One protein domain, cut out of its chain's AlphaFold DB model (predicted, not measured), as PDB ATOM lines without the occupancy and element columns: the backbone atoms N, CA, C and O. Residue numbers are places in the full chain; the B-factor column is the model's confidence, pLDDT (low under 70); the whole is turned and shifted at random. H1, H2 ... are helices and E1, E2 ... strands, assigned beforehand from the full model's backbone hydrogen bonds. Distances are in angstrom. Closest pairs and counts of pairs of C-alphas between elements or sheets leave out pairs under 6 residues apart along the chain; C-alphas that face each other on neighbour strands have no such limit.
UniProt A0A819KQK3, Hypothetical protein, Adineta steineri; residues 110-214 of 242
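This is residues 110 to 214 of the 242 residues of the protein "Hypothetical protein" of Adineta steineri (UniProt A0A819KQK3). A small three-stranded sheet, E1 to E3, forms a wall on one side of the domain, and H4 and H6 cover one of its faces. H5, near the middle, packs on both of these helices; farther from the sheet H2 packs on H5, while short H1 packs on H4. The printed part has 105 residues with six named helices and three named strands, in the order H1 H2 H3 H4 H5 E1 E2 E3 H6; the class is mostly helix. The sheet's order is E1 - E2 - E3, all antiparallel. The whole is compact, with a radius of gyration of the C-alphas of 12.5 A and spans of 33 by 27 by 26 A.

Start at the sheet: E1, residues 168 to 172, E2, residues 175 to 179, and E3, residues 185 to 188, form a meander, each strand the antiparallel neighbour of the one before. In the hairpin E1 and E2, N 170 and O 177 are within hydrogen-bond range at 2.8 A; in the hairpin E2 and E3, N 176 and O 187 are at 2.9 A. Look next at H4, residues 139 to 149, over E2 and E3 at a height over the sheet of 10.0 A; it runs along the strands, at 7 degrees to E3 on the local plane. H6, residues 192 to 204, is on the same face, over E1 and E2 at a height of 10.1 A, slantwise to the strands at 38 degrees to E1 on the local plane. These two helices are only just apart, 8.4 A at the closest. The hub is H5, residues 154 to 165, which only grazes the sheet with residues 158 to 162. It makes a helical hairpin with H4 at a shallow tilt of 5 degrees, opposite ways; the closest C-alphas, of Tyr 146 and Trp 154, are 5.9 A apart. With residues 155 to 159 it touches H6 at a steep tilt of 45 degrees, the same way, closest at the C-alphas of Cys 155 and Leu 198, 5.4 A. H2, residues 117 to 129, touches H5 at a shallow tilt of 24 degrees, closest at the C-alphas of Phe 124 and Ile 157, 5.7 A. H1, residues 110 to 113, touches H4, with the C-alphas of Lys 113 and Ala 145 closest at 4.8 A. H3, residues 131 to 134, only just touches H5, with 3 pairs of C-alphas within 8 A, the closest those of Val 134 and His 161 at 5.9 A. Each O i to N i+4 pair is within hydrogen-bond range in H4, H5 and H6, and 8 of 9 in H2; H1 and H3 are too short for such a pair.

Find C-alpha 110 at (-43.337, -50.408, 42.994), where H1 begins. H2 is 18.9 A long, H4 15.4 A, H5 16.1 A; E1 and E2 are 13.1 A each and E3 10.3 A. H6 runs 18.2 A to C-alpha 204 at (-39.621, -32.977, 19.586).

The C-alphas of Glu 130 and Thr 214, the two farthest apart, are 33.9 A apart. The printed part has no cut, and its links between named elements are tight. Confidence is under 70 at residues 130 to 135, 181 to 182 and 205 to 214; the mean pLDDT of the printed part is 80.2.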
ATOM      1  N   GLU A 110     -42.751 -49.098  43.228       76.06
ATOM      2  CA  GLU A 110     -43.337 -50.408  42.994       76.06
ATOM      3  C   GLU A 110     -44.723 -50.309  42.364       76.06
ATOM      4  O   GLU A 110     -45.064 -51.122  41.514       76.06
ATOM      5  N   VAL A 111     -45.495 -49.261  42.668       79.12
ATOM      6  CA  VAL A 111     -46.784 -49.036  41.999       79.12
ATOM      7  C   VAL A 111     -46.570 -48.647  40.538       79.12
ATOM      8  O   VAL A 111     -47.258 -49.172  39.666       79.12
ATOM      9  N   LEU A 112     -45.597 -47.773  40.252       82.31
ATOM     10  CA  LEU A 112     -45.294 -47.348  38.880       82.31
ATOM     11  C   LEU A 112     -44.753 -48.511  38.035       82.31
ATOM     12  O   LEU A 112     -45.158 -48.673  36.884       82.31
ATOM     13  N   LYS A 113     -43.908 -49.369  38.618       83.81
ATOM     14  CA  LYS A 113     -43.349 -50.560  37.956       83.81
ATOM     15  C   LYS A 113     -44.402 -51.617  37.599       83.81
ATOM     16  O   LYS A 113     -44.177 -52.406  36.689       83.81
ATOM     17  N   LEU A 114     -45.549 -51.631  38.281       85.06
ATOM     18  CA  LEU A 114     -46.654 -52.562  38.010       85.06
ATOM     19  C   LEU A 114     -47.641 -52.050  36.946       85.06
ATOM     20  O   LEU A 114     -48.607 -52.740  36.612       85.06
ATOM     21  N   THR A 115     -47.443 -50.838  36.423       85.50
ATOM     22  CA  THR A 115     -48.352 -50.263  35.427       85.50
ATOM     23  C   THR A 115     -48.176 -50.908  34.051       85.50
ATOM     24  O   THR A 115     -47.079 -51.267  33.634       85.50
ATOM     25  N   ASN A 116     -49.288 -51.048  33.326       89.94
ATOM     26  CA  ASN A 116     -49.295 -51.465  31.924       89.94
ATOM     27  C   ASN A 116     -49.435 -50.250  30.994       89.94
ATOM     28  O   ASN A 116     -49.829 -49.171  31.438       89.94
ATOM     29  N   SER A 117     -49.176 -50.446  29.698       89.38
ATOM     30  CA  SER A 117     -49.217 -49.389  28.672       89.38
ATOM     31  C   SER A 117     -50.514 -48.558  28.707       89.38
ATOM     32  O   SER A 117     -50.454 -47.334  28.766       89.38
ATOM     33  N   ASN A 118     -51.691 -49.194  28.804       88.69
ATOM     34  CA  ASN A 118     -52.977 -48.485  28.868       88.69
ATOM     35  C   ASN A 118     -53.095 -47.581  30.108       88.69
ATOM     36  O   ASN A 118     -53.619 -46.470  30.031       88.69
ATOM     37  N   THR A 119     -52.611 -48.044  31.262       86.25
ATOM     38  CA  THR A 119     -52.576 -47.234  32.485       86.25
ATOM     39  C   THR A 119     -51.619 -46.053  32.341       86.25
ATOM     40  O   THR A 119     -51.981 -44.945  32.730       86.25
ATOM     41  N   VAL A 120     -50.437 -46.260  31.753       86.69
ATOM     42  CA  VAL A 120     -49.448 -45.194  31.519       86.69
ATOM     43  C   VAL A 120     -50.011 -44.123  30.578       86.69
ATOM     44  O   VAL A 120     -49.940 -42.940  30.899       86.69
ATOM     45  N   SER A 121     -50.689 -44.507  29.495       87.12
ATOM     46  CA  SER A 121     -51.356 -43.551  28.596       87.12
ATOM     47  C   SER A 121     -52.427 -42.723  29.308       87.12
ATOM     48  O   SER A 121     -52.470 -41.502  29.167       87.12
ATOM     49  N   LYS A 122     -53.257 -43.355  30.149       84.94
ATOM     50  CA  LYS A 122     -54.259 -42.632  30.951       84.94
ATOM     51  C   LYS A 122     -53.623 -41.692  31.973       84.94
ATOM     52  O   LYS A 122     -54.165 -40.617  32.226       84.94
ATOM     53  N   LEU A 123     -52.492 -42.085  32.563       81.94
ATOM     54  CA  LEU A 123     -51.715 -41.213  33.443       81.94
ATOM     55  C   LEU A 123     -51.189 -40.002  32.676       81.94
ATOM     56  O   LEU A 123     -51.320 -38.889  33.173       81.94
ATOM     57  N   PHE A 124     -50.671 -40.190  31.462       84.56
ATOM     58  CA  PHE A 124     -50.231 -39.085  30.615       84.56
ATOM     59  C   PHE A 124     -51.370 -38.106  30.303       84.56
ATOM     60  O   PHE A 124     -51.200 -36.897  30.487       84.56
ATOM     61  N   ASP A 125     -52.542 -38.605  29.903       82.12
ATOM     62  CA  ASP A 125     -53.720 -37.766  29.642       82.12
ATOM     63  C   ASP A 125     -54.135 -36.966  30.882       82.12
ATOM     64  O   ASP A 125     -54.463 -35.779  30.792       82.12
ATOM     65  N   PHE A 126     -54.104 -37.614  32.049       78.75
ATOM     66  CA  PHE A 126     -54.424 -36.987  33.326       78.75
ATOM     67  C   PHE A 126     -53.391 -35.911  33.702       78.75
ATOM     68  O   PHE A 126     -53.757 -34.780  34.021       78.75
ATOM     69  N   TRP A 127     -52.095 -36.219  33.603       80.19
ATOM     70  CA  TRP A 127     -51.001 -35.313  33.978       80.19
ATOM     71  C   TRP A 127     -50.859 -34.137  33.021       80.19
ATOM     72  O   TRP A 127     -50.504 -33.036  33.439       80.19
ATOM     73  N   SER A 128     -51.179 -34.333  31.744       78.56
ATOM     74  CA  SER A 128     -51.175 -33.257  30.752       78.56
ATOM     75  C   SER A 128     -52.177 -32.157  31.109       78.56
ATOM     76  O   SER A 128     -51.883 -30.981  30.895       78.56
ATOM     77  N   ARG A 129     -53.312 -32.519  31.724       76.81
ATOM     78  CA  ARG A 129     -54.380 -31.585  32.123       76.81
ATOM     79  C   ARG A 129     -54.152 -30.937  33.490       76.81
ATOM     80  O   ARG A 129     -54.564 -29.803  33.690       76.81
ATOM     81  N   GLU A 130     -53.501 -31.635  34.418       68.69
ATOM     82  CA  GLU A 130     -53.344 -31.200  35.812       68.69
ATOM     83  C   GLU A 130     -51.876 -30.849  36.126       68.69
ATOM     84  O   GLU A 130     -51.036 -31.728  36.329       68.69
ATOM     85  N   GLU A 131     -51.542 -29.555  36.191       62.19
ATOM     86  CA  GLU A 131     -50.149 -29.083  36.334       62.19
ATOM     87  C   GLU A 131     -49.451 -29.506  37.635       62.19
ATOM     88  O   GLU A 131     -48.239 -29.733  37.649       62.19
ATOM     89  N   TRP A 132     -50.201 -29.632  38.729       61.56
ATOM     90  CA  TRP A 132     -49.640 -29.808  40.071       61.56
ATOM     91  C   TRP A 132     -49.106 -31.224  40.330       61.56
ATOM     92  O   TRP A 132     -48.175 -31.388  41.115       61.56
ATOM     93  N   TYR A 133     -49.653 -32.262  39.689       62.75
ATOM     94  CA  TYR A 133     -49.268 -33.646  39.995       62.75
ATOM     95  C   TYR A 133     -47.867 -33.980  39.472       62.75
ATOM     96  O   TYR A 133     -47.080 -34.625  40.162       62.75
ATOM     97  N   VAL A 134     -47.529 -33.457  38.288       63.75
ATOM     98  CA  VAL A 134     -46.234 -33.685  37.633       63.75
ATOM     99  C   VAL A 134     -45.076 -33.220  38.514       63.75
ATOM    100  O   VAL A 134     -44.077 -33.911  38.597       63.75
ATOM    101  N   ARG A 135     -45.212 -32.102  39.237       65.81
ATOM    102  CA  ARG A 135     -44.113 -31.554  40.054       65.81
ATOM    103  C   ARG A 135     -43.782 -32.370  41.306       65.81
ATOM    104  O   ARG A 135     -42.715 -32.177  41.876       65.81
ATOM    105  N   ASN A 136     -44.691 -33.236  41.756       70.44
ATOM    106  CA  ASN A 136     -44.575 -33.908  43.052       70.44
ATOM    107  C   ASN A 136     -43.966 -35.314  42.972       70.44
ATOM    108  O   ASN A 136     -43.628 -35.893  44.004       70.44
ATOM    109  N   ILE A 137     -43.816 -35.880  41.772       77.38
ATOM    110  CA  ILE A 137     -43.148 -37.171  41.592       77.38
ATOM    111  C   ILE A 137     -41.710 -36.891  41.171       77.38
ATOM    112  O   ILE A 137     -41.511 -36.308  40.114       77.38
ATOM    113  N   PRO A 138     -40.687 -37.312  41.932       81.50
ATOM    114  CA  PRO A 138     -39.309 -37.120  41.503       81.50
ATOM    115  C   PRO A 138     -39.063 -37.785  40.145       81.50
ATOM    116  O   PRO A 138     -39.418 -38.951  39.957       81.50
ATOM    117  N   MET A 139     -38.393 -37.077  39.229       85.75
ATOM    118  CA  MET A 139     -38.047 -37.602  37.899       85.75
ATOM    119  C   MET A 139     -37.340 -38.965  37.977       85.75
ATOM    120  O   MET A 139     -37.581 -39.840  37.151       85.75
ATOM    121  N   GLU A 140     -36.524 -39.175  39.015       85.38
ATOM    122  CA  GLU A 140     -35.882 -40.457  39.325       85.38
ATOM    123  C   GLU A 140     -36.870 -41.628  39.314       85.38
ATOM    124  O   GLU A 140     -36.601 -42.667  38.721       85.38
ATOM    125  N   LYS A 141     -38.034 -41.452  39.945       86.38
ATOM    126  CA  LYS A 141     -39.033 -42.506  40.142       86.38
ATOM    127  C   LYS A 141     -39.750 -42.846  38.838       86.38
ATOM    128  O   LYS A 141     -40.053 -44.012  38.591       86.38
ATOM    129  N   ILE A 142     -39.969 -41.841  37.990       88.56
ATOM    130  CA  ILE A 142     -40.526 -42.012  36.641       88.56
ATOM    131  C   ILE A 142     -39.519 -42.758  35.756       88.56
ATOM    132  O   ILE A 142     -39.880 -43.724  35.087       88.56
ATOM    133  N   MET A 143     -38.246 -42.358  35.795       89.81
ATOM    134  CA  MET A 143     -37.178 -43.009  35.031       89.81
ATOM    135  C   MET A 143     -36.941 -44.451  35.473       89.81
ATOM    136  O   MET A 143     -36.817 -45.338  34.632       89.81
ATOM    137  N   GLU A 144     -36.948 -44.713  36.777       88.94
ATOM    138  CA  GLU A 144     -36.836 -46.065  37.324       88.94
ATOM    139  C   GLU A 144     -37.981 -46.967  36.826       88.94
ATOM    140  O   GLU A 144     -37.747 -48.108  36.418       88.94
ATOM    141  N   ALA A 145     -39.214 -46.445  36.784       90.25
ATOM    142  CA  ALA A 145     -40.360 -47.159  36.226       90.25
ATOM    143  C   ALA A 145     -40.214 -47.403  34.716       90.25
ATOM    144  O   ALA A 145     -40.497 -48.509  34.247       90.25
ATOM    145  N   TYR A 146     -39.723 -46.423  33.957       91.94
ATOM    146  CA  TYR A 146     -39.479 -46.569  32.521       91.94
ATOM    147  C   TYR A 146     -38.432 -47.647  32.215       91.94
ATOM    148  O   TYR A 146     -38.694 -48.553  31.423       91.94
ATOM    149  N   VAL A 147     -37.285 -47.610  32.899       90.12
ATOM    150  CA  VAL A 147     -36.204 -48.601  32.749       90.12
ATOM    151  C   VAL A 147     -36.691 -50.008  33.103       90.12
ATOM    152  O   VAL A 147     -36.368 -50.973  32.406       90.12
ATOM    153  N   CYS A 148     -37.490 -50.128  34.167       89.25
ATOM    154  CA  CYS A 148     -38.013 -51.406  34.637       89.25
ATOM    155  C   CYS A 148     -39.071 -51.990  33.686       89.25
ATOM    156  O   CYS A 148     -38.982 -53.156  33.299       89.25
ATOM    157  N   THR A 149     -40.052 -51.178  33.286       89.69
ATOM    158  CA  THR A 149     -41.206 -51.633  32.493       89.69
ATOM    159  C   THR A 149     -40.914 -51.725  30.998       89.69
ATOM    160  O   THR A 149     -41.524 -52.544  30.313       89.69
ATOM    161  N   LYS A 150     -39.976 -50.914  30.485       90.94
ATOM    162  CA  LYS A 150     -39.630 -50.805  29.053       90.94
ATOM    163  C   LYS A 150     -40.831 -50.426  28.173       90.94
ATOM    164  O   LYS A 150     -40.886 -50.788  27.000       90.94
ATOM    165  N   ILE A 151     -41.799 -49.718  28.756       90.94
ATOM    166  CA  ILE A 151     -43.027 -49.243  28.109       90.94
ATOM    167  C   ILE A 151     -42.744 -47.871  27.479       90.94
ATOM    168  O   ILE A 151     -42.343 -46.943  28.180       90.94
ATOM    169  N   ALA A 152     -42.945 -47.728  26.167       89.56
ATOM    170  CA  ALA A 152     -42.626 -46.500  25.427       89.56
ATOM    171  C   ALA A 152     -43.542 -45.317  25.798       89.56
ATOM    172  O   ALA A 152     -43.154 -44.157  25.686       89.56
ATOM    173  N   GLU A 153     -44.739 -45.601  26.306       91.19
ATOM    174  CA  GLU A 153     -45.738 -44.628  26.753       91.19
ATOM    175  C   GLU A 153     -45.273 -43.793  27.959       91.19
ATOM    176  O   GLU A 153     -45.870 -42.761  28.266       91.19
ATOM    177  N   TRP A 154     -44.172 -44.177  28.612       91.69
ATOM    178  CA  TRP A 154     -43.502 -43.329  29.596       91.69
ATOM    179  C   TRP A 154     -42.756 -42.148  28.970       91.69
ATOM    180  O   TRP A 154     -42.604 -41.126  29.637       91.69
ATOM    181  N   CYS A 155     -42.297 -42.238  27.716       90.50
ATOM    182  CA  CYS A 155     -41.500 -41.177  27.098       90.50
ATOM    183  C   CYS A 155     -42.244 -39.824  27.066       90.50
ATOM    184  O   CYS A 155     -41.664 -38.832  27.515       90.50
ATOM    185  N   PRO A 156     -43.527 -39.744  26.646       89.12
ATOM    186  CA  PRO A 156     -44.311 -38.508  26.735       89.12
ATOM    187  C   PRO A 156     -44.410 -37.943  28.157       89.12
ATOM    188  O   PRO A 156     -44.322 -36.729  28.339       89.12
ATOM    189  N   ILE A 157     -44.543 -38.811  29.168       89.12
ATOM    190  CA  ILE A 157     -44.583 -38.419  30.583       89.12
ATOM    191  C   ILE A 157     -43.246 -37.816  31.019       89.12
ATOM    192  O   ILE A 157     -43.235 -36.754  31.642       89.12
ATOM    193  N   ILE A 158     -42.130 -38.468  30.682       89.50
ATOM    194  CA  ILE A 158     -40.779 -37.994  31.013       89.50
ATOM    195  C   ILE A 158     -40.525 -36.634  30.365       89.50
ATOM    196  O   ILE A 158     -40.035 -35.722  31.030       89.50
ATOM    197  N   GLY A 159     -40.906 -36.469  29.099       87.31
ATOM    198  CA  GLY A 159     -40.792 -35.187  28.415       87.31
ATOM    199  C   GLY A 159     -41.654 -34.087  29.054       87.31
ATOM    200  O   GLY A 159     -41.167 -33.007  29.385       87.31
ATOM    201  N   LEU A 160     -42.931 -34.373  29.332       85.19
ATOM    202  CA  LEU A 160     -43.811 -33.415  30.010       85.19
ATOM    203  C   LEU A 160     -43.251 -33.009  31.382       85.19
ATOM    204  O   LEU A 160     -43.301 -31.837  31.766       85.19
ATOM    205  N   HIS A 161     -42.716 -33.978  32.123       85.44
ATOM    206  CA  HIS A 161     -42.114 -33.742  33.424       85.44
ATOM    207  C   HIS A 161     -40.846 -32.895  33.320       85.44
ATOM    208  O   HIS A 161     -40.707 -31.937  34.086       85.44
ATOM    209  N   SER A 162     -39.938 -33.196  32.386       84.31
ATOM    210  CA  SER A 162     -38.686 -32.447  32.216       84.31
ATOM    211  C   SER A 162     -38.968 -30.982  31.891       84.31
ATOM    212  O   SER A 162     -38.408 -30.096  32.540       84.31
ATOM    213  N   LEU A 163     -39.937 -30.730  31.006       81.94
ATOM    214  CA  LEU A 163     -40.387 -29.388  30.648       81.94
ATOM    215  C   LEU A 163     -40.955 -28.618  31.850       81.94
ATOM    216  O   LEU A 163     -40.631 -27.448  32.046       81.94
ATOM    217  N   ARG A 164     -41.799 -29.260  32.667       80.44
ATOM    218  CA  ARG A 164     -42.508 -28.592  33.779       80.44
ATOM    219  C   ARG A 164     -41.669 -28.398  35.039       80.44
ATOM    220  O   ARG A 164     -42.000 -27.534  35.850       80.44
ATOM    221  N   THR A 165     -40.632 -29.208  35.226       78.06
ATOM    222  CA  THR A 165     -39.775 -29.187  36.427       78.06
ATOM    223  C   THR A 165     -38.374 -28.650  36.159       78.06
ATOM    224  O   THR A 165     -37.548 -28.653  37.067       78.06
ATOM    225  N   ALA A 166     -38.102 -28.199  34.928       77.31
ATOM    226  CA  ALA A 166     -36.780 -27.763  34.477       77.31
ATOM    227  C   ALA A 166     -35.675 -28.810  34.730       77.31
ATOM    228  O   ALA A 166     -34.514 -28.466  34.947       77.31
ATOM    229  N   CYS A 167     -36.031 -30.098  34.704       81.56
ATOM    230  CA  CYS A 167     -35.051 -31.174  34.781       81.56
ATOM    231  C   CYS A 167     -34.351 -31.345  33.426       81.56
ATOM    232  O   CYS A 167     -35.001 -31.453  32.387       81.56
ATOM    233  N   GLY A 168     -33.023 -31.420  33.443       82.19
ATOM    234  CA  GLY A 168     -32.211 -31.788  32.286       82.19
ATOM    235  C   GLY A 168     -32.099 -33.305  32.156       82.19
ATOM    236  O   GLY A 168     -31.949 -34.010  33.151       82.19
ATOM    237  N   VAL A 169     -32.139 -33.819  30.929       84.19
ATOM    238  CA  VAL A 169     -31.907 -35.240  30.644       84.19
ATOM    239  C   VAL A 169     -30.813 -35.338  29.589       84.19
ATOM    240  O   VAL A 169     -30.959 -34.823  28.482       84.19
ATOM    241  N   ILE A 170     -29.704 -35.985  29.941       84.06
ATOM    242  CA  ILE A 170     -28.571 -36.225  29.045       84.06
ATOM    243  C   ILE A 170     -28.550 -37.703  28.687       84.06
ATOM    244  O   ILE A 170     -28.590 -38.555  29.571       84.06
ATOM    245  N   ILE A 171     -28.453 -38.006  27.396       85.44
ATOM    246  CA  ILE A 171     -28.366 -39.377  26.893       85.44
ATOM    247  C   ILE A 171     -26.983 -39.564  26.268       85.44
ATOM    248  O   ILE A 171     -26.614 -38.865  25.321       85.44
ATOM    249  N   VAL A 172     -26.210 -40.501  26.814       83.81
ATOM    250  CA  VAL A 172     -24.873 -40.870  26.337       83.81
ATOM    251  C   VAL A 172     -24.852 -42.374  26.126       83.81
ATOM    252  O   VAL A 172     -24.866 -43.137  27.086       83.81
ATOM    253  N   GLU A 173     -24.819 -42.804  24.866       84.19
ATOM    254  CA  GLU A 173     -24.872 -44.225  24.496       84.19
ATOM    255  C   GLU A 173     -26.094 -44.932  25.115       84.19
ATOM    256  O   GLU A 173     -27.226 -44.586  24.787       84.19
ATOM    257  N   GLN A 174     -25.878 -45.902  26.009       87.81
ATOM    258  CA  GLN A 174     -26.922 -46.612  26.758       87.81
ATOM    259  C   GLN A 174     -27.067 -46.087  28.192       87.81
ATOM    260  O   GLN A 174     -27.531 -46.801  29.074       87.81
ATOM    261  N   ARG A 175     -26.646 -44.852  28.461       87.50
ATOM    262  CA  ARG A 175     -26.778 -44.213  29.770       87.50
ATOM    263  C   ARG A 175     -27.616 -42.959  29.676       87.50
ATOM    264  O   ARG A 175     -27.383 -42.107  28.821       87.50
ATOM    265  N   VAL A 176     -28.552 -42.823  30.605       88.19
ATOM    266  CA  VAL A 176     -29.359 -41.615  30.767       88.19
ATOM    267  C   VAL A 176     -29.027 -40.985  32.108       88.19
ATOM    268  O   VAL A 176     -29.124 -41.638  33.142       88.19
ATOM    269  N   VAL A 177     -28.630 -39.717  32.099       87.31
ATOM    270  CA  VAL A 177     -28.334 -38.940  33.302       87.31
ATOM    271  C   VAL A 177     -29.379 -37.847  33.453       87.31
ATOM    272  O   VAL A 177     -29.541 -37.003  32.572       87.31
ATOM    273  N   VAL A 178     -30.076 -37.859  34.582       87.19
ATOM    274  CA  VAL A 178     -31.088 -36.863  34.929       87.19
ATOM    275  C   VAL A 178     -30.488 -35.843  35.886       87.19
ATOM    276  O   VAL A 178     -29.951 -36.203  36.932       87.19
ATOM    277  N   TYR A 179     -30.637 -34.569  35.538       82.19
ATOM    278  CA  TYR A 179     -30.298 -33.409  36.348       82.19
ATOM    279  C   TYR A 179     -31.597 -32.750  36.807       82.19
ATOM    280  O   TYR A 179     -32.419 -32.365  35.982       82.19
ATOM    281  N   GLY A 180     -31.795 -32.622  38.114       74.12
ATOM    282  CA  GLY A 180     -32.956 -31.942  38.692       74.12
ATOM    283  C   GLY A 180     -32.547 -31.131  39.916       74.12
ATOM    284  O   GLY A 180     -31.412 -30.674  40.003       74.12
ATOM    285  N   ASN A 181     -33.447 -31.008  40.894       65.25
ATOM    286  CA  ASN A 181     -33.162 -30.330  42.170       65.25
ATOM    287  C   ASN A 181     -32.278 -31.155  43.128       65.25
ATOM    288  O   ASN A 181     -31.865 -30.660  44.173       65.25
ATOM    289  N   SER A 182     -32.000 -32.410  42.776       68.69
ATOM    290  CA  SER A 182     -31.150 -33.340  43.524       68.69
ATOM    291  C   SER A 182     -29.840 -33.594  42.776       68.69
ATOM    292  O   SER A 182     -29.675 -33.179  41.627       68.69
ATOM    293  N   ASN A 183     -28.915 -34.324  43.407       77.31
ATOM    294  CA  ASN A 183     -27.705 -34.806  42.737       77.31
ATOM    295  C   ASN A 183     -28.047 -35.540  41.427       77.31
ATOM    296  O   ASN A 183     -29.078 -36.215  41.379       77.31
ATOM    297  N   PRO A 184     -27.196 -35.451  40.387       85.12
ATOM    298  CA  PRO A 184     -27.432 -36.142  39.127       85.12
ATOM    299  C   PRO A 184     -27.561 -37.650  39.338       85.12
ATOM    300  O   PRO A 184     -26.746 -38.251  40.041       85.12
ATOM    301  N   ILE A 185     -28.562 -38.263  38.704       87.50
ATOM    302  CA  ILE A 185     -28.815 -39.705  38.802       87.50
ATOM    303  C   ILE A 185     -28.639 -40.325  37.424       87.50
ATOM    304  O   ILE A 185     -29.232 -39.862  36.449       87.50
ATOM    305  N   ALA A 186     -27.809 -41.362  37.352       89.44
ATOM    306  CA  ALA A 186     -27.529 -42.096  36.130       89.44
ATOM    307  C   ALA A 186     -28.301 -43.420  36.097       89.44
ATOM    308  O   ALA A 186     -28.363 -44.138  37.094       89.44
ATOM    309  N   PHE A 187     -28.842 -43.746  34.929       89.19
ATOM    310  CA  PHE A 187     -29.566 -44.974  34.637       89.19
ATOM    311  C   PHE A 187     -28.886 -45.695  33.474       89.19
ATOM    312  O   PHE A 187     -28.695 -45.107  32.407       89.19
ATOM    313  N   ASP A 188     -28.545 -46.967  33.674       90.25
ATOM    314  CA  ASP A 188     -28.108 -47.850  32.594       90.25
ATOM    315  C   ASP A 188     -29.346 -48.397  31.865       90.25
ATOM    316  O   ASP A 188     -30.220 -49.039  32.454       90.25
ATOM    317  N   MET A 189     -29.433 -48.115  30.570       87.38
ATOM    318  CA  MET A 189     -30.559 -48.484  29.726       87.38
ATOM    319  C   MET A 189     -30.355 -49.885  29.147       87.38
ATOM    320  O   MET A 189     -29.282 -50.197  28.636       87.38
ATOM    321  N   PRO A 190     -31.395 -50.734  29.135       86.06
ATOM    322  CA  PRO A 190     -31.262 -52.111  28.669       86.06
ATOM    323  C   PRO A 190     -31.207 -52.237  27.138       86.06
ATOM    324  O   PRO A 190     -30.955 -53.328  26.632       86.06
ATOM    325  N   SER A 191     -31.492 -51.167  26.384       87.50
ATOM    326  CA  SER A 191     -31.380 -51.160  24.922       87.50
ATOM    327  C   SER A 191     -31.168 -49.752  24.357       87.50
ATOM    328  O   SER A 191     -31.673 -48.769  24.903       87.50
ATOM    329  N   CYS A 192     -30.479 -49.661  23.212       85.00
ATOM    330  CA  CYS A 192     -30.354 -48.404  22.463       85.00
ATOM    331  C   CYS A 192     -31.715 -47.883  21.990       85.00
ATOM    332  O   CYS A 192     -31.938 -46.683  22.022       85.00
ATOM    333  N   LYS A 193     -32.650 -48.782  21.643       87.56
ATOM    334  CA  LYS A 193     -33.992 -48.401  21.183       87.56
ATOM    335  C   LYS A 193     -34.729 -47.529  22.204       87.56
ATOM    336  O   LYS A 193     -35.321 -46.537  21.822       87.56
ATOM    337  N   LEU A 194     -34.655 -47.861  23.496       85.94
ATOM    338  CA  LEU A 194     -35.275 -47.037  24.541       85.94
ATOM    339  C   LEU A 194     -34.602 -45.660  24.656       85.94
ATOM    340  O   LEU A 194     -35.261 -44.660  24.913       85.94
ATOM    341  N   CYS A 195     -33.285 -45.596  24.446       86.81
ATOM    342  CA  CYS A 195     -32.573 -44.320  24.410       86.81
ATOM    343  C   CYS A 195     -33.023 -43.472  23.218       86.81
ATOM    344  O   CYS A 195     -33.230 -42.275  23.385       86.81
ATOM    345  N   ASP A 196     -33.190 -44.089  22.046       87.69
ATOM    346  CA  ASP A 196     -33.651 -43.419  20.830       87.69
ATOM    347  C   ASP A 196     -35.112 -42.949  20.976       87.69
ATOM    348  O   ASP A 196     -35.389 -41.777  20.741       87.69
ATOM    349  N   ASP A 197     -36.019 -43.794  21.487       87.38
ATOM    350  CA  ASP A 197     -37.424 -43.431  21.746       87.38
ATOM    351  C   ASP A 197     -37.526 -42.227  22.710       87.38
ATOM    352  O   ASP A 197     -38.342 -41.319  22.526       87.38
ATOM    353  N   LEU A 198     -36.691 -42.203  23.756       87.75
ATOM    354  CA  LEU A 198     -36.636 -41.091  24.705       87.75
ATOM    355  C   LEU A 198     -36.015 -39.834  24.077       87.75
ATOM    356  O   LEU A 198     -36.517 -38.728  24.292       87.75
ATOM    357  N   ALA A 199     -34.941 -39.996  23.302       86.75
ATOM    358  CA  ALA A 199     -34.276 -38.909  22.593       86.75
ATOM    359  C   ALA A 199     -35.228 -38.212  21.617       86.75
ATOM    360  O   ALA A 199     -35.276 -36.983  21.592       86.75
ATOM    361  N   ASP A 200     -36.019 -38.984  20.872       86.38
ATOM    362  CA  ASP A 200     -36.988 -38.469  19.907       86.38
ATOM    363  C   ASP A 200     -38.066 -37.624  20.594       86.38
ATOM    364  O   ASP A 200     -38.389 -36.525  20.135       86.38
ATOM    365  N   VAL A 201     -38.600 -38.080  21.733       85.69
ATOM    366  CA  VAL A 201     -39.591 -37.298  22.488       85.69
ATOM    367  C   VAL A 201     -38.987 -36.006  23.037       85.69
ATOM    368  O   VAL A 201     -39.608 -34.951  22.914       85.69
ATOM    369  N   LEU A 202     -37.778 -36.055  23.601       83.75
ATOM    370  CA  LEU A 202     -37.116 -34.864  24.145       83.75
ATOM    371  C   LEU A 202     -36.738 -33.858  23.048       83.75
ATOM    372  O   LEU A 202     -36.906 -32.653  23.237       83.75
ATOM    373  N   ALA A 203     -36.286 -34.337  21.884       81.25
ATOM    374  CA  ALA A 203     -35.976 -33.494  20.733       81.25
ATOM    375  C   ALA A 203     -37.232 -32.800  20.185       81.25
ATOM    376  O   ALA A 203     -37.205 -31.597  19.919       81.25
ATOM    377  N   ASN A 204     -38.356 -33.517  20.094       75.81
ATOM    378  CA  ASN A 204     -39.621 -32.977  19.586       75.81
ATOM    379  C   ASN A 204     -40.304 -31.977  20.540       75.81
ATOM    380  O   ASN A 204     -41.219 -31.267  20.130       75.81
ATOM    381  N   GLN A 205     -39.863 -31.890  21.797       68.94
ATOM    382  CA  GLN A 205     -40.392 -30.953  22.799       68.94
ATOM    383  C   GLN A 205     -39.554 -29.671  22.953       68.94
ATOM    384  O   GLN A 205     -39.846 -28.833  23.812       68.94
ATOM    385  N   SER A 206     -38.502 -29.496  22.147       53.12
ATOM    386  CA  SER A 206     -37.507 -28.432  22.312       53.12
ATOM    387  C   SER A 206     -38.015 -27.027  21.936       53.12
ATOM    388  O   SER A 206     -37.754 -26.485  20.868       53.12
ATOM    389  N   GLY A 207     -38.698 -26.401  22.898       47.81
ATOM    390  CA  GLY A 207     -38.667 -24.952  23.128       47.81
ATOM    391  C   GLY A 207     -37.905 -24.548  24.406       47.81
ATOM    392  O   GLY A 207     -37.635 -23.369  24.596       47.81
ATOM    393  N   SER A 208     -37.566 -25.501  25.293       41.69
ATOM    394  CA  SER A 208     -36.988 -25.216  26.630       41.69
ATOM    395  C   SER A 208     -36.118 -26.344  27.237       41.69
ATOM    396  O   SER A 208     -35.323 -26.093  28.139       41.69
ATOM    397  N   ALA A 209     -36.199 -27.589  26.747       44.47
ATOM    398  CA  ALA A 209     -35.390 -28.695  27.273       44.47
ATOM    399  C   ALA A 209     -33.987 -28.731  26.633       44.47
ATOM    400  O   ALA A 209     -33.849 -28.848  25.415       44.47
ATOM    401  N   PHE A 210     -32.936 -28.655  27.455       47.88
ATOM    402  CA  PHE A 210     -31.548 -28.794  27.006       47.88
ATOM    403  C   PHE A 210     -31.228 -30.272  26.746       47.88
ATOM    404  O   PHE A 210     -31.011 -31.043  27.679       47.88
ATOM    405  N   TYR A 211     -31.197 -30.660  25.471       47.41
ATOM    406  CA  TYR A 211     -30.775 -31.984  25.015       47.41
ATOM    407  C   TYR A 211     -29.362 -31.918  24.420       47.41
ATOM    408  O   TYR A 211     -29.082 -31.095  23.549       47.41
ATOM    409  N   LEU A 212     -28.474 -32.805  24.873       47.66
ATOM    410  CA  LEU A 212     -27.137 -32.992  24.311       47.66
ATOM    411  C   LEU A 212     -26.927 -34.478  24.008       47.66
ATOM    412  O   LEU A 212     -26.781 -35.285  24.926       47.66
ATOM    413  N   ARG A 213     -26.875 -34.831  22.718       44.31
ATOM    414  CA  ARG A 213     -26.377 -36.134  22.254       44.31
ATOM    415  C   ARG A 213     -24.874 -36.010  22.059       44.31
ATOM    416  O   ARG A 213     -24.438 -35.268  21.183       44.31
ATOM    417  N   THR A 214     -24.080 -36.722  22.851       45.12
ATOM    418  CA  THR A 214     -22.631 -36.794  22.610       45.12
ATOM    419  C   THR A 214     -22.283 -38.174  22.068       45.12
ATOM    420  O   THR A 214     -22.442 -39.185  22.744       45.12
TER     421      THR A 214